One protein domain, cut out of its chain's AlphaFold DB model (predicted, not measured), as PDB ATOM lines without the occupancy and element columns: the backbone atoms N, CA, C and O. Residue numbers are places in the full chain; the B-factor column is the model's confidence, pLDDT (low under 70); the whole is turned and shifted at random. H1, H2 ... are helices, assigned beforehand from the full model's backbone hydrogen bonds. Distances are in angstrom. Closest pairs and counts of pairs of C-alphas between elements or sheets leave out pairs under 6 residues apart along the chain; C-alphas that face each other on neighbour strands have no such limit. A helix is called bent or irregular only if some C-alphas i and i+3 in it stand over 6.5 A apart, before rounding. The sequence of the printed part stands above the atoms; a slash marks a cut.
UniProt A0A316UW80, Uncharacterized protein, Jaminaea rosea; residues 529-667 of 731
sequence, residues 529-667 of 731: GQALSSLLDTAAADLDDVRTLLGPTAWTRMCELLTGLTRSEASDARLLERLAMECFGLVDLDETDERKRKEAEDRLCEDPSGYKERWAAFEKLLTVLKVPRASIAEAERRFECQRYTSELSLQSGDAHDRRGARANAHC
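This is residues 529 to 667 of the 731 residues of an uncharacterized protein of Jaminaea rosea (UniProt A0A316UW80). A long helical arm, H7, sticks out with residues 647 to 667 from a compact body made by H1 to H6. In the body H5 is in the middle: H2 crosses it, H6 runs back beside it, H1 and H3 pack on H2, and H4 stands crosswise near H5. The printed part has 139 residues with seven named helices, H1 to H7 along the chain, and no named strand: all helix, packing part aligned, part crossed. It is loose, with a radius of gyration of the C-alphas of 19.5 A, and spans 73 by 30 by 28 A, the arm making the length.

Start at H7, residues 642 to 667, which touches no helix. H6, residues 629 to 640, and H7 meet only through their link. Go on to H5, residues 608 to 624: H5 and H6, a helical hairpin, only just touch, with 3 pairs of C-alphas within 8 A, the closest Glu 619 and Ile 632 at 6.9 A. H2, residues 544 to 564, is irregular, C-alphas 549 and 552 being 9.2 A apart; its residues 545 to 549 alone touch H5, the closest C-alphas, Val 546 and Ala 617, 5.2 A apart, at a steep tilt of 55 degrees. H1, residues 529 to 538, forms a helical hairpin with H2, closest at C-alphas Gly 529 and Thr 563, 3.7 A. H3, residues 572 to 582, touches H2, closest at C-alphas Leu 579 and Met 558, 6.4 A. H4, residues 594 to 606, is close to H5 but not clearly touching, about perpendicular at 76 degrees, with closest C-alphas Leu 604 and Tyr 611, 6.9 A. Each O i to N i+4 pair is within hydrogen-bond range in H1, H3 and H4, against 14 of 17 in H2, 11 of 13 in H5, 7 of 8 in H6 and 21 of 22 in H7.

Find C-alpha 642 at (117.416, 105.413, 135.626); H7 runs 37.2 A to C-alpha 667 at (117.551, 123.573, 103.202). H5 measures 24.8 A and H2 21.4 A.

The printed part has no cut, and the H3 to H4 link is long. Residues 641 to 667 have pLDDT under 70.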
ATOM      1  N   GLY A 529     125.468  96.047 166.832       94.44
ATOM      2  CA  GLY A 529     126.245  95.018 166.149       94.44
ATOM      3  C   GLY A 529     125.984  93.593 166.639       94.44
ATOM      4  O   GLY A 529     125.939  92.674 165.829       94.44
ATOM      5  N   GLN A 530     125.727  93.395 167.938       94.56
ATOM      6  CA  GLN A 530     125.364  92.077 168.482       94.56
ATOM      7  C   GLN A 530     123.966  91.646 168.025       94.56
ATOM      8  O   GLN A 530     123.768  90.493 167.649       94.56
ATOM      9  N   ALA A 531     123.004  92.574 168.012       93.88
ATOM     10  CA  ALA A 531     121.656  92.295 167.525       93.88
ATOM     11  C   ALA A 531     121.637  92.008 166.011       93.88
ATOM     12  O   ALA A 531     120.954  91.084 165.573       93.88
ATOM     13  N   LEU A 532     122.426  92.748 165.219       95.12
ATOM     14  CA  LEU A 532     122.595  92.484 163.787       95.12
ATOM     15  C   LEU A 532     123.335  91.161 163.527       95.12
ATOM     16  O   LEU A 532     122.881  90.407 162.671       95.12
ATOM     17  N   SER A 533     124.387  90.824 164.291       96.06
ATOM     18  CA  SER A 533     125.038  89.501 164.215       96.06
ATOM     19  C   SER A 533     124.023  88.393 164.453       96.06
ATOM     20  O   SER A 533     123.816  87.567 163.576       96.06
ATOM     21  N   SER A 534     123.283  88.442 165.566       95.62
ATOM     22  CA  SER A 534     122.291  87.415 165.900       95.62
ATOM     23  C   SER A 534     121.220  87.233 164.814       95.62
ATOM     24  O   SER A 534     120.735  86.116 164.633       95.62
ATOM     25  N   LEU A 535     120.847  88.295 164.087       95.94
ATOM     26  CA  LEU A 535     119.941  88.209 162.936       95.94
ATOM     27  C   LEU A 535     120.605  87.550 161.714       95.94
ATOM     28  O   LEU A 535     119.967  86.713 161.079       95.94
ATOM     29  N   LEU A 536     121.865  87.883 161.409       96.50
ATOM     30  CA  LEU A 536     122.649  87.234 160.349       96.50
ATOM     31  C   LEU A 536     122.883  85.746 160.652       96.50
ATOM     32  O   LEU A 536     122.649  84.910 159.788       96.50
ATOM     33  N   ASP A 537     123.279  85.418 161.883       96.81
ATOM     34  CA  ASP A 537     123.550  84.056 162.351       96.81
ATOM     35  C   ASP A 537     122.284  83.180 162.276       96.81
ATOM     36  O   ASP A 537     122.328  82.041 161.811       96.81
ATOM     37  N   THR A 538     121.124  83.735 162.658       97.38
ATOM     38  CA  THR A 538     119.818  83.053 162.561       97.38
ATOM     39  C   THR A 538     119.383  82.819 161.109       97.38
ATOM     40  O   THR A 538     118.713  81.830 160.821       97.38
ATOM     41  N   ALA A 539     119.753  83.717 160.195       96.88
ATOM     42  CA  ALA A 539     119.341  83.702 158.791       96.88
ATOM     43  C   ALA A 539     120.461  83.271 157.824       96.88
ATOM     44  O   ALA A 539     120.349  83.482 156.617       96.88
ATOM     45  N   ALA A 540     121.538  82.656 158.325       96.88
ATOM     46  CA  ALA A 540     122.711  82.316 157.519       96.88
ATOM     47  C   ALA A 540     122.376  81.403 156.322       96.88
ATOM     48  O   ALA A 540     122.966  81.550 155.256       96.88
ATOM     49  N   ALA A 541     121.386  80.513 156.473       96.56
ATOM     50  CA  ALA A 541     120.883  79.664 155.392       96.56
ATOM     51  C   ALA A 541     120.081  80.445 154.328       96.56
ATOM     52  O   ALA A 541     120.184  80.141 153.143       96.56
ATOM     53  N   ASP A 542     119.332  81.480 154.724       97.50
ATOM     54  CA  ASP A 542     118.588  82.337 153.788       97.50
ATOM     55  C   ASP A 542     119.525  83.259 152.985       97.50
ATOM     56  O   ASP A 542     119.140  83.767 151.931       97.50
ATOM     57  N   LEU A 543     120.751  83.495 153.461       97.75
ATOM     58  CA  LEU A 543     121.712  84.424 152.859       97.75
ATOM     59  C   LEU A 543     122.820  83.760 152.023       97.75
ATOM     60  O   LEU A 543     123.688  84.477 151.529       97.75
ATOM     61  N   ASP A 544     122.807  82.443 151.797       97.81
ATOM     62  CA  ASP A 544     123.899  81.786 151.054       97.81
ATOM     63  C   ASP A 544     123.967  82.223 149.569       97.81
ATOM     64  O   ASP A 544     125.055  82.435 149.033       97.81
ATOM     65  N   ASP A 545     122.823  82.530 148.938       97.62
ATOM     66  CA  ASP A 545     122.767  83.185 147.612       97.62
ATOM     67  C   ASP A 545     123.452  84.569 147.618       97.62
ATOM     68  O   ASP A 545     124.137  84.961 146.676       97.62
ATOM     69  N   VAL A 546     123.283  85.329 148.707       98.00
ATOM     70  CA  VAL A 546     123.880  86.666 148.872       98.00
ATOM     71  C   VAL A 546     125.386  86.537 149.094       98.00
ATOM     72  O   VAL A 546     126.174  87.287 148.527       98.00
ATOM     73  N   ARG A 547     125.800  85.544 149.884       97.94
ATOM     74  CA  ARG A 547     127.200  85.225 150.171       97.94
ATOM     75  C   ARG A 547     127.960  84.732 148.943       97.94
ATOM     76  O   ARG A 547     129.127  85.082 148.777       97.94
ATOM     77  N   THR A 548     127.317  83.934 148.094       97.69
ATOM     78  CA  THR A 548     127.903  83.448 146.837       97.69
ATOM     79  C   THR A 548     127.995  84.556 145.789       97.69
ATOM     80  O   THR A 548     129.044  84.666 145.158       97.69
ATOM     81  N   LEU A 549     126.988  85.435 145.672       97.25
ATOM     82  CA  LEU A 549     127.034  86.601 144.777       97.25
ATOM     83  C   LEU A 549     128.088  87.643 145.199       97.25
ATOM     84  O   LEU A 549     128.827  88.145 144.357       97.25
ATOM     85  N   LEU A 550     128.171  87.972 146.495       96.81
ATOM     86  CA  LEU A 550     129.159  88.924 147.026       96.81
ATOM     87  C   LEU A 550     130.591  88.363 147.039       96.81
ATOM     88  O   LEU A 550     131.565  89.116 147.000       96.81
ATOM     89  N   GLY A 551     130.735  87.043 147.152       97.62
ATOM     90  CA  GLY A 551     132.014  86.401 147.424       97.62
ATOM     91  C   GLY A 551     132.527  86.644 148.856       97.62
ATOM     92  O   GLY A 551     131.999  87.463 149.617       97.62
ATOM     93  N   PRO A 552     133.586  85.923 149.273       97.50
ATOM     94  CA  PRO A 552     134.004  85.867 150.674       97.50
ATOM     95  C   PRO A 552     134.545  87.198 151.217       97.50
ATOM     96  O   PRO A 552     134.400  87.470 152.409       97.50
ATOM     97  N   THR A 553     135.153  88.035 150.375       97.50
ATOM     98  CA  THR A 553     135.741  89.323 150.773       97.50
ATOM     99  C   THR A 553     134.670  90.369 151.071       97.50
ATOM    100  O   THR A 553     134.642  90.901 152.180       97.50
ATOM    101  N   ALA A 554     133.750  90.622 150.133       97.00
ATOM    102  CA  ALA A 554     132.659  91.573 150.344       97.00
ATOM    103  C   ALA A 554     131.657  91.070 151.397       97.00
ATOM    104  O   ALA A 554     131.169  91.870 152.190       97.00
ATOM    105  N   TRP A 555     131.425  89.753 151.504       97.75
ATOM    106  CA  TRP A 555     130.654  89.181 152.614       97.75
ATOM    107  C   TRP A 555     131.300  89.457 153.982       97.75
ATOM    108  O   TRP A 555     130.628  89.921 154.900       97.75
ATOM    109  N   THR A 556     132.611  89.228 154.122       97.75
ATOM    110  CA  THR A 556     133.329  89.526 155.378       97.75
ATOM    111  C   THR A 556     133.234  91.017 155.708       97.75
ATOM    112  O   THR A 556     132.905  91.376 156.836       97.75
ATOM    113  N   ARG A 557     133.409  91.887 154.704       97.69
ATOM    114  CA  ARG A 557     133.261  93.340 154.851       97.69
ATOM    115  C   ARG A 557     131.845  93.766 155.255       97.69
ATOM    116  O   ARG A 557     131.685  94.647 156.096       97.69
ATOM    117  N   MET A 558     130.817  93.125 154.708       97.81
ATOM    118  CA  MET A 558     129.420  93.350 155.083       97.81
ATOM    119  C   MET A 558     129.188  93.013 156.564       97.81
ATOM    120  O   MET A 558     128.565  93.792 157.287       97.81
ATOM    121  N   CYS A 559     129.745  91.894 157.039       97.50
ATOM    122  CA  CYS A 559     129.709  91.512 158.450       97.50
ATOM    123  C   CYS A 559     130.480  92.503 159.342       97.50
ATOM    124  O   CYS A 559     129.948  92.904 160.377       97.50
ATOM    125  N   GLU A 560     131.676  92.959 158.945       97.38
ATOM    126  CA  GLU A 560     132.427  94.012 159.658       97.38
ATOM    127  C   GLU A 560     131.604  95.299 159.812       97.38
ATOM    128  O   GLU A 560     131.522  95.855 160.905       97.38
ATOM    129  N   LEU A 561     130.969  95.771 158.734       97.25
ATOM    130  CA  LEU A 561     130.175  97.003 158.748       97.25
ATOM    131  C   LEU A 561     128.923  96.869 159.628       97.25
ATOM    132  O   LEU A 561     128.624  97.781 160.399       97.25
ATOM    133  N   LEU A 562     128.211  95.739 159.553       96.38
ATOM    134  CA  LEU A 562     127.007  95.487 160.360       96.38
ATOM    135  C   LEU A 562     127.314  95.276 161.851       96.38
ATOM    136  O   LEU A 562     126.513  95.678 162.693       96.38
ATOM    137  N   THR A 563     128.446  94.650 162.191       96.00
ATOM    138  CA  THR A 563     128.780  94.288 163.583       96.00
ATOM    139  C   THR A 563     129.690  95.296 164.288       96.00
ATOM    140  O   THR A 563     129.549  95.492 165.494       96.00
ATOM    141  N   GLY A 564     130.592  95.958 163.558       95.25
ATOM    142  CA  GLY A 564     131.581  96.885 164.110       95.25
ATOM    143  C   GLY A 564     131.082  98.319 164.289       95.25
ATOM    144  O   GLY A 564     131.462  98.967 165.260       95.25
ATOM    145  N   LEU A 565     130.221  98.829 163.397       94.62
ATOM    146  CA  LEU A 565     129.778 100.229 163.455       94.62
ATOM    147  C   LEU A 565     128.704 100.457 164.526       94.62
ATOM    148  O   LEU A 565     127.560  99.993 164.414       94.62
ATOM    149  N   THR A 566     129.019 101.289 165.514       92.75
ATOM    150  CA  THR A 566     128.061 101.776 166.512       92.75
ATOM    151  C   THR A 566     127.076 102.786 165.905       92.75
ATOM    152  O   THR A 566     127.361 103.459 164.912       92.75
ATOM    153  N   ARG A 567     125.886 102.925 166.513       89.38
ATOM    154  CA  ARG A 567     124.851 103.883 166.062       89.38
ATOM    155  C   ARG A 567     125.280 105.354 166.239       89.38
ATOM    156  O   ARG A 567     124.692 106.231 165.618       89.38
ATOM    157  N   SER A 568     126.322 105.596 167.036       90.44
ATOM    158  CA  SER A 568     127.025 106.875 167.210       90.44
ATOM    159  C   SER A 568     128.000 107.217 166.076       90.44
ATOM    160  O   SER A 568     128.143 108.390 165.751       90.44
ATOM    161  N   GLU A 569     128.658 106.230 165.460       93.88
ATOM    162  CA  GLU A 569     129.604 106.456 164.349       93.88
ATOM    163  C   GLU A 569     128.899 106.549 162.992       93.88
ATOM    164  O   GLU A 569     129.321 107.294 162.109       93.88
ATOM    165  N   ALA A 570     127.823 105.780 162.812       93.56
ATOM    166  CA  ALA A 570     127.020 105.787 161.597       93.56
ATOM    167  C   ALA A 570     125.533 105.638 161.930       93.56
ATOM    168  O   ALA A 570     125.115 104.628 162.513       93.56
ATOM    169  N   SER A 571     124.731 106.612 161.489       93.06
ATOM    170  CA  SER A 571     123.270 106.506 161.481       93.06
ATOM    171  C   SER A 571     122.821 105.289 160.668       93.06
ATOM    172  O   SER A 571     123.541 104.811 159.791       93.06
ATOM    173  N   ASP A 572     121.625 104.773 160.944       93.19
ATOM    174  CA  ASP A 572     121.118 103.573 160.264       93.19
ATOM    175  C   ASP A 572     121.033 103.770 158.734       93.19
ATOM    176  O   ASP A 572     121.373 102.861 157.981       93.19
ATOM    177  N   ALA A 573     120.689 104.981 158.276       91.38
ATOM    178  CA  ALA A 573     120.737 105.364 156.864       91.38
ATOM    179  C   ALA A 573     122.163 105.311 156.287       91.38
ATOM    180  O   ALA A 573     122.380 104.681 155.254       91.38
ATOM    181  N   ARG A 574     123.153 105.902 156.975       92.69
ATOM    182  CA  ARG A 574     124.549 105.922 156.502       92.69
ATOM    183  C   ARG A 574     125.198 104.535 156.533       92.69
ATOM    184  O   ARG A 574     126.081 104.260 155.728       92.69
ATOM    185  N   LEU A 575     124.756 103.655 157.434       95.12
ATOM    186  CA  LEU A 575     125.143 102.242 157.437       95.12
ATOM    187  C   LEU A 575     124.589 101.513 156.201       95.12
ATOM    188  O   LEU A 575     125.348 100.818 155.532       95.12
ATOM    189  N   LEU A 576     123.310 101.701 155.862       94.62
ATOM    190  CA  LEU A 576     122.715 101.091 154.666       94.62
ATOM    191  C   LEU A 576     123.334 101.602 153.361       94.62
ATOM    192  O   LEU A 576     123.628 100.795 152.486       94.62
ATOM    193  N   GLU A 577     123.596 102.904 153.259       92.88
ATOM    194  CA  GLU A 577     124.311 103.513 152.132       92.88
ATOM    195  C   GLU A 577     125.710 102.893 151.956       92.88
ATOM    196  O   GLU A 577     126.065 102.432 150.873       92.88
ATOM    197  N   ARG A 578     126.487 102.781 153.046       95.12
ATOM    198  CA  ARG A 578     127.814 102.146 153.009       95.12
ATOM    199  C   ARG A 578     127.757 100.662 152.662       95.12
ATOM    200  O   ARG A 578     128.648 100.192 151.968       95.12
ATOM    201  N   LEU A 579     126.738  99.923 153.099       96.56
ATOM    202  CA  LEU A 579     126.556  98.519 152.708       96.56
ATOM    203  C   LEU A 579     126.234  98.401 151.212       96.56
ATOM    204  O   LEU A 579     126.877  97.617 150.515       96.56
ATOM    205  N   ALA A 580     125.303  99.217 150.715       95.31
ATOM    206  CA  ALA A 580     124.943  99.280 149.302       95.31
ATOM    207  C   ALA A 580     126.176  99.565 148.418       95.31
ATOM    208  O   ALA A 580     126.417  98.839 147.456       95.31
ATOM    209  N   MET A 581     127.002 100.546 148.801       93.06
ATOM    210  CA  MET A 581     128.188 100.962 148.042       93.06
ATOM    211  C   MET A 581     129.418 100.056 148.235       93.06
ATOM    212  O   MET A 581     129.980  99.590 147.247       93.06
ATOM    213  N   GLU A 582     129.869  99.802 149.474       95.31
ATOM    214  CA  GLU A 582     131.112  99.047 149.747       95.31
ATOM    215  C   GLU A 582     130.972  97.540 149.498       95.31
ATOM    216  O   GLU A 582     131.979  96.885 149.237       95.31
ATOM    217  N   CYS A 583     129.762  96.978 149.615       96.94
ATOM    218  CA  CYS A 583     129.546  95.531 149.486       96.94
ATOM    219  C   CYS A 583     128.809  95.175 148.191       96.94
ATOM    220  O   CYS A 583     129.282  94.327 147.443       96.94
ATOM    221  N   PHE A 584     127.676  95.825 147.903       95.94
ATOM    222  CA  PHE A 584     126.820  95.471 146.759       95.94
ATOM    223  C   PHE A 584     127.121  96.259 145.472       95.94
ATOM    224  O   PHE A 584     126.507  95.988 144.442       95.94
ATOM    225  N   GLY A 585     128.045  97.228 145.491       93.69
ATOM    226  CA  GLY A 585     128.377  98.045 144.315       93.69
ATOM    227  C   GLY A 585     127.194  98.845 143.747       93.69
ATOM    228  O   GLY A 585     127.217  99.225 142.577       93.69
ATOM    229  N   LEU A 586     126.153  99.065 144.553       93.62
ATOM    230  CA  LEU A 586     125.005  99.911 144.237       93.62
ATOM    231  C   LEU A 586     125.401 101.379 144.435       93.62
ATOM    232  O   LEU A 586     126.237 101.685 145.288       93.62
ATOM    233  N   VAL A 587     124.810 102.296 143.668       90.88
ATOM    234  CA  VAL A 587     125.213 103.710 143.683       90.88
ATOM    235  C   VAL A 587     123.981 104.612 143.639       90.88
ATOM    236  O   VAL A 587     123.102 104.404 142.806       90.88
ATOM    237  N   ASP A 588     123.886 105.564 144.573       88.12
ATOM    238  CA  ASP A 588     122.719 106.446 144.690       88.12
ATOM    239  C   ASP A 588     122.696 107.459 143.533       88.12
ATOM    240  O   ASP A 588     123.711 108.077 143.206       88.12
ATOM    241  N   LEU A 589     121.532 107.600 142.898       83.25
ATOM    242  CA  LEU A 589     121.311 108.442 141.720       83.25
ATOM    243  C   LEU A 589     120.702 109.808 142.072       83.25
ATOM    244  O   LEU A 589     120.717 110.711 141.230       83.25
ATOM    245  N   ASP A 590     120.219 109.961 143.311       82.50
ATOM    246  CA  ASP A 590     119.763 111.233 143.887       82.50
ATOM    247  C   ASP A 590     120.929 112.049 144.500       82.50
ATOM    248  O   ASP A 590     120.727 113.157 144.999       82.50
ATOM    249  N   GLU A 591     122.164 111.531 144.456       82.12
ATOM    250  CA  GLU A 591     123.387 112.245 144.853       82.12
ATOM    251  C   GLU A 591     123.558 113.526 144.007       82.12
ATOM    252  O   GLU A 591     123.656 113.490 142.778       82.12
ATOM    253  N   THR A 592     123.624 114.683 144.675       82.75
ATOM    254  CA  THR A 592     123.597 116.016 144.039       82.75
ATOM    255  C   THR A 592     124.903 116.420 143.347       82.75
ATOM    256  O   THR A 592     124.974 117.491 142.745       82.75
ATOM    257  N   ASP A 593     125.948 115.601 143.449       88.38
ATOM    258  CA  ASP A 593     127.237 115.800 142.790       88.38
ATOM    259  C   ASP A 593     127.224 115.129 141.407       88.38
ATOM    260  O   ASP A 593     127.358 113.907 141.292       88.38
ATOM    261  N   GLU A 594     127.097 115.938 140.347       87.19
ATOM    262  CA  GLU A 594     127.098 115.487 138.945       87.19
ATOM    263  C   GLU A 594     128.276 114.561 138.606       87.19
ATOM    264  O   GLU A 594     128.137 113.667 137.771       87.19
ATOM    265  N   ARG A 595     129.440 114.731 139.252       88.38
ATOM    266  CA  ARG A 595     130.614 113.894 138.989       88.38
ATOM    267  C   ARG A 595     130.451 112.499 139.579       88.38
ATOM    268  O   ARG A 595     130.749 111.524 138.891       88.38
ATOM    269  N   LYS A 596     129.985 112.393 140.826       84.44
ATOM    270  CA  LYS A 596     129.690 111.092 141.452       84.44
ATOM    271  C   LYS A 596     128.528 110.404 140.753       84.44
ATOM    272  O   LYS A 596     128.601 109.208 140.505       84.44
ATOM    273  N   ARG A 597     127.488 111.162 140.397       84.94
ATOM    274  CA  ARG A 597     126.353 110.668 139.618       84.94
ATOM    275  C   ARG A 597     126.802 110.143 138.254       84.94
ATOM    276  O   ARG A 597     126.337 109.087 137.842       84.94
ATOM    277  N   LYS A 598     127.742 110.811 137.579       87.00
ATOM    278  CA  LYS A 598     128.321 110.255 136.356       87.00
ATOM    279  C   LYS A 598     129.107 108.969 136.633       87.00
ATOM    280  O   LYS A 598     128.943 108.001 135.907       87.00
ATOM    281  N   GLU A 599     129.912 108.916 137.695       86.50
ATOM    282  CA  GLU A 599     130.614 107.682 138.082       86.50
ATOM    283  C   GLU A 599     129.633 106.542 138.447       86.50
ATOM    284  O   GLU A 599     129.935 105.371 138.224       86.50
ATOM    285  N   ALA A 600     128.437 106.872 138.948       82.50
ATOM    286  CA  ALA A 600     127.324 105.944 139.139       82.50
ATOM    287  C   ALA A 600     126.762 105.438 137.800       82.50
ATOM    288  O   ALA A 600     126.646 104.231 137.606       82.50
ATOM    289  N   GLU A 601     126.444 106.357 136.881       83.50
ATOM    290  CA  GLU A 601     125.951 106.082 135.524       83.50
ATOM    291  C   GLU A 601     126.947 105.223 134.720       83.50
ATOM    292  O   GLU A 601     126.542 104.223 134.126       83.50
ATOM    293  N   ASP A 602     128.246 105.531 134.777       87.06
ATOM    294  CA  ASP A 602     129.310 104.765 134.118       87.06
ATOM    295  C   ASP A 602     129.378 103.320 134.681       87.06
ATOM    296  O   ASP A 602     129.326 102.358 133.912       87.06
ATOM    297  N   ARG A 603     129.376 103.131 136.016       81.62
ATOM    298  CA  ARG A 603     129.360 101.794 136.668       81.62
ATOM    299  C   ARG A 603     128.086 100.987 136.388       81.62
ATOM    300  O   ARG A 603     128.136  99.760 136.316       81.62
ATOM    301  N   LEU A 604     126.942 101.655 136.244       84.00
ATOM    302  CA  LEU A 604     125.667 101.038 135.857       84.00
ATOM    303  C   LEU A 604     125.684 100.541 134.404       84.00
ATOM    304  O   LEU A 604     125.042  99.535 134.095       84.00
ATOM    305  N   CYS A 605     126.439 101.206 133.526       83.81
ATOM    306  CA  CYS A 605     126.604 100.798 132.132       83.81
ATOM    307  C   CYS A 605     127.566  99.611 131.947       83.81
ATOM    308  O   CYS A 605     127.411  98.870 130.976       83.81
ATOM    309  N   GLU A 606     128.538  99.411 132.846       88.75
ATOM    310  CA  GLU A 606     129.514  98.309 132.751       88.75
ATOM    311  C   GLU A 606     128.889  96.917 132.970       88.75
ATOM    312  O   GLU A 606     129.291  95.959 132.311       88.75
ATOM    313  N   ASP A 607     127.894  96.795 133.858       88.50
ATOM    314  CA  ASP A 607     127.176  95.536 134.115       88.50
ATOM    315  C   ASP A 607     125.708  95.767 134.550       88.50
ATOM    316  O   ASP A 607     125.377  95.702 135.744       88.50
ATOM    317  N   PRO A 608     124.792  96.000 133.587       85.12
ATOM    318  CA  PRO A 608     123.364  96.166 133.867       85.12
ATOM    319  C   PRO A 608     122.679  94.853 134.285       85.12
ATOM    320  O   PRO A 608     121.632  94.878 134.934       85.12
ATOM    321  N   SER A 609     123.262  93.702 133.932       86.31
ATOM    322  CA  SER A 609     122.807  92.365 134.325       86.31
ATOM    323  C   SER A 609     122.958  92.149 135.829       86.31
ATOM    324  O   SER A 609     121.965  92.025 136.552       86.31
ATOM    325  N   GLY A 610     124.198  92.169 136.316       92.38
ATOM    326  CA  GLY A 610     124.506  91.934 137.716       92.38
ATOM    327  C   GLY A 610     124.062  93.076 138.624       92.38
ATOM    328  O   GLY A 610     123.852  92.826 139.805       92.38
ATOM    329  N   TYR A 611     123.827  94.303 138.130       91.56
ATOM    330  CA  TYR A 611     123.233  95.360 138.966       91.56
ATOM    331  C   TYR A 611     121.872  94.934 139.534       91.56
ATOM    332  O   TYR A 611     121.613  95.107 140.726       91.56
ATOM    333  N   LYS A 612     121.024  94.296 138.716       92.81
ATOM    334  CA  LYS A 612     119.719  93.791 139.167       92.81
ATOM    335  C   LYS A 612     119.856  92.633 140.161       92.81
ATOM    336  O   LYS A 612     119.083  92.549 141.113       92.81
ATOM    337  N   GLU A 613     120.836  91.755 139.963       95.69
ATOM    338  CA  GLU A 613     121.110  90.636 140.875       95.69
ATOM    339  C   GLU A 613     121.659  91.136 142.220       95.69
ATOM    340  O   GLU A 613     121.193  90.706 143.276       95.69
ATOM    341  N   ARG A 614     122.564  92.124 142.198       95.50
ATOM    342  CA  ARG A 614     123.085  92.811 143.389       95.50
ATOM    343  C   ARG A 614     121.980  93.574 144.127       95.50
ATOM    344  O   ARG A 614     121.935  93.504 145.353       95.50
ATOM    345  N   TRP A 615     121.039  94.208 143.417       95.75
ATOM    346  CA  TRP A 615     119.845  94.809 144.029       95.75
ATOM    347  C   TRP A 615     118.961  93.764 144.725       95.75
ATOM    348  O   TRP A 615     118.633  93.923 145.898       95.75
ATOM    349  N   ALA A 616     118.631  92.659 144.050       96.50
ATOM    350  CA  ALA A 616     117.802  91.596 144.626       96.50
ATOM    351  C   ALA A 616     118.462  90.933 145.854       96.50
ATOM    352  O   ALA A 616     117.794  90.646 146.850       96.50
ATOM    353  N   ALA A 617     119.783  90.739 145.824       97.38
ATOM    354  CA  ALA A 617     120.546  90.246 146.968       97.38
ATOM    355  C   ALA A 617     120.562  91.251 148.139       97.38
ATOM    356  O   ALA A 617     120.478  90.842 149.301       97.38
ATOM    357  N   PHE A 618     120.601  92.556 147.849       97.50
ATOM    358  CA  PHE A 618     120.474  93.608 148.857       97.50
ATOM    359  C   PHE A 618     119.061  93.640 149.462       97.50
ATOM    360  O   PHE A 618     118.944  93.606 150.685       97.50
ATOM    361  N   GLU A 619     117.982  93.579 148.667       97.19
ATOM    362  CA  GLU A 619     116.604  93.446 149.188       97.19
ATOM    363  C   GLU A 619     116.463  92.212 150.098       97.19
ATOM    364  O   GLU A 619     115.856  92.298 151.175       97.19
ATOM    365  N   LYS A 620     117.061  91.074 149.714       98.00
ATOM    366  CA  LYS A 620     117.066  89.844 150.523       98.00
ATOM    367  C   LYS A 620     117.733  90.077 151.886       98.00
ATOM    368  O   LYS A 620     117.158  89.712 152.914       98.00
ATOM    369  N   LEU A 621     118.882  90.762 151.915       97.56
ATOM    370  CA  LEU A 621     119.555  91.175 153.152       97.56
ATOM    371  C   LEU A 621     118.682  92.121 153.996       97.56
ATOM    372  O   LEU A 621     118.490  91.866 155.185       97.56
ATOM    373  N   LEU A 622     118.114  93.182 153.410       97.19
ATOM    374  CA  LEU A 622     117.252  94.136 154.126       97.19
ATOM    375  C   LEU A 622     116.031  93.438 154.754       97.19
ATOM    376  O   LEU A 622     115.667  93.714 155.902       97.19
ATOM    377  N   THR A 623     115.444  92.480 154.034       96.69
ATOM    378  CA  THR A 623     114.314  91.651 154.487       96.69
ATOM    379  C   THR A 623     114.706  90.710 155.635       96.69
ATOM    380  O   THR A 623     113.939  90.514 156.587       96.69
ATOM    381  N   VAL A 624     115.921  90.155 155.609       96.88
ATOM    382  CA  VAL A 624     116.487  89.397 156.735       96.88
ATOM    383  C   VAL A 624     116.677  90.298 157.959       96.88
ATOM    384  O   VAL A 624     116.157  89.964 159.024       96.88
ATOM    385  N   LEU A 625     117.291  91.474 157.787       96.00
ATOM    386  CA  LEU A 625     117.530  92.483 158.832       96.00
ATOM    387  C   LEU A 625     116.259  93.224 159.308       96.00
ATOM    388  O   LEU A 625     116.342  94.150 160.117       96.00
ATOM    389  N   LYS A 626     115.076  92.803 158.835       96.38
ATOM    390  CA  LYS A 626     113.741  93.310 159.209       96.38
ATOM    391  C   LYS A 626     113.529  94.804 158.933       96.38
ATOM    392  O   LYS A 626     112.683  95.433 159.568       96.38
ATOM    393  N   VAL A 627     114.247  95.356 157.956       95.75
ATOM    394  CA  VAL A 627     114.028  96.722 157.469       95.75
ATOM    395  C   VAL A 627     112.595  96.850 156.923       95.75
ATOM    396  O   VAL A 627     112.151  95.979 156.168       95.75
ATOM    397  N   PRO A 628     111.831  97.903 157.277       94.44
ATOM    398  CA  PRO A 628     110.470  98.085 156.786       94.44
ATOM    399  C   PRO A 628     110.402  98.130 155.257       94.44
ATOM    400  O   PRO A 628     111.128  98.887 154.614       94.44
ATOM    401  N   ARG A 629     109.453  97.396 154.659       92.88
ATOM    402  CA  ARG A 629     109.281  97.349 153.193       92.88
ATOM    403  C   ARG A 629     109.040  98.727 152.556       92.88
ATOM    404  O   ARG A 629     109.373  98.917 151.396       92.88
ATOM    405  N   ALA A 630     108.513  99.696 153.308       90.38
ATOM    406  CA  ALA A 630     108.390 101.082 152.852       90.38
ATOM    407  C   ALA A 630     109.756 101.768 152.639       90.38
ATOM    408  O   ALA A 630     109.903 102.531 151.693       90.38
ATOM    409  N   SER A 631     110.752 101.467 153.480       92.00
ATOM    410  CA  SER A 631     112.131 101.951 153.335       92.00
ATOM    411  C   SER A 631     112.857 101.234 152.195       92.00
ATOM    412  O   SER A 631     113.565 101.884 151.432       92.00
ATOM    413  N   ILE A 632     112.623  99.925 152.024       94.44
ATOM    414  CA  ILE A 632     113.120  99.152 150.868       94.44
ATOM    415  C   ILE A 632     112.583  99.761 149.562       94.44
ATOM    416  O   ILE A 632     113.366 100.145 148.705       94.44
ATOM    417  N   ALA A 633     111.265  99.961 149.462       91.38
ATOM    418  CA  ALA A 633     110.606 100.571 148.304       91.38
ATOM    419  C   ALA A 633     110.825 102.096 148.177       91.38
ATOM    420  O   ALA A 633     110.305 102.726 147.254       91.38
ATOM    421  N   GLU A 634     111.550 102.733 149.104       88.12
ATOM    422  CA  GLU A 634     112.117 104.063 148.869       88.12
ATOM    423  C   GLU A 634     113.524 103.978 148.298       88.12
ATOM    424  O   GLU A 634     113.773 104.619 147.283       88.12
ATOM    425  N   ALA A 635     114.400 103.164 148.888       89.62
ATOM    426  CA  ALA A 635     115.720 102.907 148.328       89.62
ATOM    427  C   ALA A 635     115.602 102.449 146.860       89.62
ATOM    428  O   ALA A 635     116.212 103.053 145.984       89.62
ATOM    429  N   GLU A 636     114.718 101.489 146.577       91.50
ATOM    430  CA  GLU A 636     114.401 101.012 145.223       91.50
ATOM    431  C   GLU A 636     114.082 102.152 144.249       91.50
ATOM    432  O   GLU A 636     114.630 102.195 143.155       91.50
ATOM    433  N   ARG A 637     113.277 103.143 144.660       87.69
ATOM    434  CA  ARG A 637     112.940 104.294 143.805       87.69
ATOM    435  C   ARG A 637     114.146 105.174 143.469       87.69
ATOM    436  O   ARG A 637     114.155 105.738 142.379       87.69
ATOM    437  N   ARG A 638     115.141 105.279 144.359       82.56
ATOM    438  CA  ARG A 638     116.391 106.019 144.095       82.56
ATOM    439  C   ARG A 638     117.312 105.225 143.166       82.56
ATOM    440  O   ARG A 638     117.840 105.770 142.203       82.56
ATOM    441  N   PHE A 639     117.427 103.915 143.395       79.75
ATOM    442  CA  PHE A 639     118.302 103.021 142.626       79.75
ATOM    443  C   PHE A 639     117.730 102.560 141.264       79.75
ATOM    444  O   PHE A 639     118.516 102.193 140.392       79.75
ATOM    445  N   GLU A 640     116.405 102.578 141.047       77.06
ATOM    446  CA  GLU A 640     115.740 102.159 139.789       77.06
ATOM    447  C   GLU A 640     115.397 103.339 138.848       77.06
ATOM    448  O   GLU A 640     115.131 103.129 137.661       77.06
ATOM    449  N   CYS A 641     115.452 104.590 139.331       54.88
ATOM    450  CA  CYS A 641     115.002 105.796 138.610       54.88
ATOM    451  C   CYS A 641     115.537 105.912 137.162       54.88
ATOM    452  O   CYS A 641     114.864 106.426 136.263       54.88
ATOM    453  N   GLN A 642     116.733 105.371 136.916       53.06
ATOM    454  CA  GLN A 642     117.416 105.413 135.626       53.06
ATOM    455  C   GLN A 642     116.759 104.611 134.495       53.06
ATOM    456  O   GLN A 642     116.999 104.924 133.325       53.06
ATOM    457  N   ARG A 643     115.930 103.595 134.786       56.22
ATOM    458  CA  ARG A 643     115.376 102.743 133.719       56.22
ATOM    459  C   ARG A 643     114.567 103.555 132.703       56.22
ATOM    460  O   ARG A 643     114.708 103.360 131.498       56.22
ATOM    461  N   TYR A 644     113.794 104.525 133.185       52.09
ATOM    462  CA  TYR A 644     113.053 105.440 132.321       52.09
ATOM    463  C   TYR A 644     113.957 106.445 131.602       52.09
ATOM    464  O   TYR A 644     113.725 106.718 130.426       52.09
ATOM    465  N   THR A 645     114.996 106.988 132.249       54.53
ATOM    466  CA  THR A 645     115.860 107.996 131.609       54.53
ATOM    467  C   THR A 645     116.709 107.411 130.487       54.53
ATOM    468  O   THR A 645     116.884 108.071 129.468       54.53
ATOM    469  N   SER A 646     117.197 106.176 130.629       55.25
ATOM    470  CA  SER A 646     118.039 105.534 129.612       55.25
ATOM    471  C   SER A 646     117.224 105.074 128.397       55.25
ATOM    472  O   SER A 646     117.621 105.342 127.260       55.25
ATOM    473  N   GLU A 647     116.039 104.486 128.610       58.75
ATOM    474  CA  GLU A 647     115.108 104.144 127.521       58.75
ATOM    475  C   GLU A 647     114.607 105.415 126.788       58.75
ATOM    476  O   GLU A 647     114.581 105.442 125.553       58.75
ATOM    477  N   LEU A 648     114.303 106.508 127.508       54.81
ATOM    478  CA  LEU A 648     113.927 107.798 126.903       54.81
ATOM    479  C   LEU A 648     115.093 108.503 126.194       54.81
ATOM    480  O   LEU A 648     114.874 109.119 125.153       54.81
ATOM    481  N   SER A 649     116.320 108.423 126.715       56.00
ATOM    482  CA  SER A 649     117.502 109.044 126.099       56.00
ATOM    483  C   SER A 649     117.816 108.412 124.740       56.00
ATOM    484  O   SER A 649     117.965 109.127 123.747       56.00
ATOM    485  N   LEU A 650     117.794 107.075 124.658       60.56
ATOM    486  CA  LEU A 650     117.984 106.339 123.404       60.56
ATOM    487  C   LEU A 650     116.903 106.672 122.360       60.56
ATOM    488  O   LEU A 650     117.227 106.896 121.194       60.56
ATOM    489  N   GLN A 651     115.635 106.789 122.770       56.28
ATOM    490  CA  GLN A 651     114.549 107.214 121.873       56.28
ATOM    491  C   GLN A 651     114.652 108.700 121.470       56.28
ATOM    492  O   GLN A 651     114.312 109.067 120.343       56.28
ATOM    493  N   SER A 652     115.133 109.564 122.369       57.06
ATOM    494  CA  SER A 652     115.261 111.009 122.145       57.06
ATOM    495  C   SER A 652     116.421 111.361 121.210       57.06
ATOM    496  O   SER A 652     116.239 112.166 120.296       57.06
ATOM    497  N   GLY A 653     117.589 110.728 121.373       56.41
ATOM    498  CA  GLY A 653     118.749 110.935 120.496       56.41
ATOM    499  C   GLY A 653     118.437 110.578 119.042       56.41
ATOM    500  O   GLY A 653     118.625 111.395 118.141       56.41
ATOM    501  N   ASP A 654     117.834 109.407 118.831       56.28
ATOM    502  CA  ASP A 654     117.387 108.925 117.520       56.28
ATOM    503  C   ASP A 654     116.308 109.849 116.903       56.28
ATOM    504  O   ASP A 654     116.305 110.118 115.699       56.28
ATOM    505  N   ALA A 655     115.434 110.450 117.720       57.44
ATOM    506  CA  ALA A 655     114.499 111.484 117.267       57.44
ATOM    507  C   ALA A 655     115.183 112.824 116.916       57.44
ATOM    508  O   ALA A 655     114.733 113.517 115.994       57.44
ATOM    509  N   HIS A 656     116.256 113.201 117.617       55.78
ATOM    510  CA  HIS A 656     116.982 114.449 117.384       55.78
ATOM    511  C   HIS A 656     117.853 114.393 116.123       55.78
ATOM    512  O   HIS A 656     117.785 115.320 115.311       55.78
ATOM    513  N   ASP A 657     118.570 113.293 115.881       57.62
ATOM    514  CA  ASP A 657     119.341 113.102 114.644       57.62
ATOM    515  C   ASP A 657     118.426 113.005 113.415       57.62
ATOM    516  O   ASP A 657     118.671 113.649 112.391       57.62
ATOM    517  N   ARG A 658     117.280 112.315 113.526       58.19
ATOM    518  CA  ARG A 658     116.262 112.292 112.455       58.19
ATOM    519  C   ARG A 658     115.676 113.680 112.167       58.19
ATOM    520  O   ARG A 658     115.311 113.954 111.019       58.19
ATOM    521  N   ARG A 659     115.608 114.582 113.159       56.91
ATOM    522  CA  ARG A 659     115.254 116.000 112.941       56.91
ATOM    523  C   ARG A 659     116.397 116.789 112.300       56.91
ATOM    524  O   ARG A 659     116.124 117.534 111.360       56.91
ATOM    525  N   GLY A 660     117.644 116.596 112.729       56.62
ATOM    526  CA  GLY A 660     118.827 117.222 112.122       56.62
ATOM    527  C   GLY A 660     118.979 116.870 110.638       56.62
ATOM    528  O   GLY A 660     119.082 117.759 109.788       56.62
ATOM    529  N   ALA A 661     118.873 115.581 110.305       55.56
ATOM    530  CA  ALA A 661     118.909 115.086 108.931       55.56
ATOM    531  C   ALA A 661     117.775 115.668 108.063       55.56
ATOM    532  O   ALA A 661     118.022 116.125 106.944       55.56
ATOM    533  N   ARG A 662     116.536 115.724 108.582       55.97
ATOM    534  CA  ARG A 662     115.399 116.331 107.861       55.97
ATOM    535  C   ARG A 662     115.544 117.844 107.672       55.97
ATOM    536  O   ARG A 662     115.178 118.341 106.608       55.97
ATOM    537  N   ALA A 663     116.091 118.569 108.649       54.66
ATOM    538  CA  ALA A 663     116.330 120.008 108.532       54.66
ATOM    539  C   ALA A 663     117.355 120.325 107.427       54.66
ATOM    540  O   ALA A 663     117.080 121.147 106.550       54.66
ATOM    541  N   ASN A 664     118.487 119.610 107.402       51.72
ATOM    542  CA  ASN A 664     119.499 119.776 106.353       51.72
ATOM    543  C   ASN A 664     118.965 119.411 104.956       51.72
ATOM    544  O   ASN A 664     119.227 120.132 103.989       51.72
ATOM    545  N   ALA A 665     118.155 118.352 104.841       54.34
ATOM    546  CA  ALA A 665     117.507 117.989 103.579       54.34
ATOM    547  C   ALA A 665     116.576 119.103 103.056       54.34
ATOM    548  O   ALA A 665     116.617 119.434 101.869       54.34
ATOM    549  N   HIS A 666     115.785 119.737 103.932       51.44
ATOM    550  CA  HIS A 666     114.873 120.817 103.538       51.44
ATOM    551  C   HIS A 666     115.605 122.071 103.031       51.44
ATOM    552  O   HIS A 666     115.180 122.673 102.043       51.44
ATOM    553  N   CYS A 667     116.732 122.440 103.649       51.81
ATOM    554  CA  CYS A 667     117.551 123.573 103.202       51.81
ATOM    555  C   CYS A 667     118.298 123.312 101.879       51.81
ATOM    556  O   CYS A 667     118.625 124.265 101.165       51.81
TER     557      CYS A 667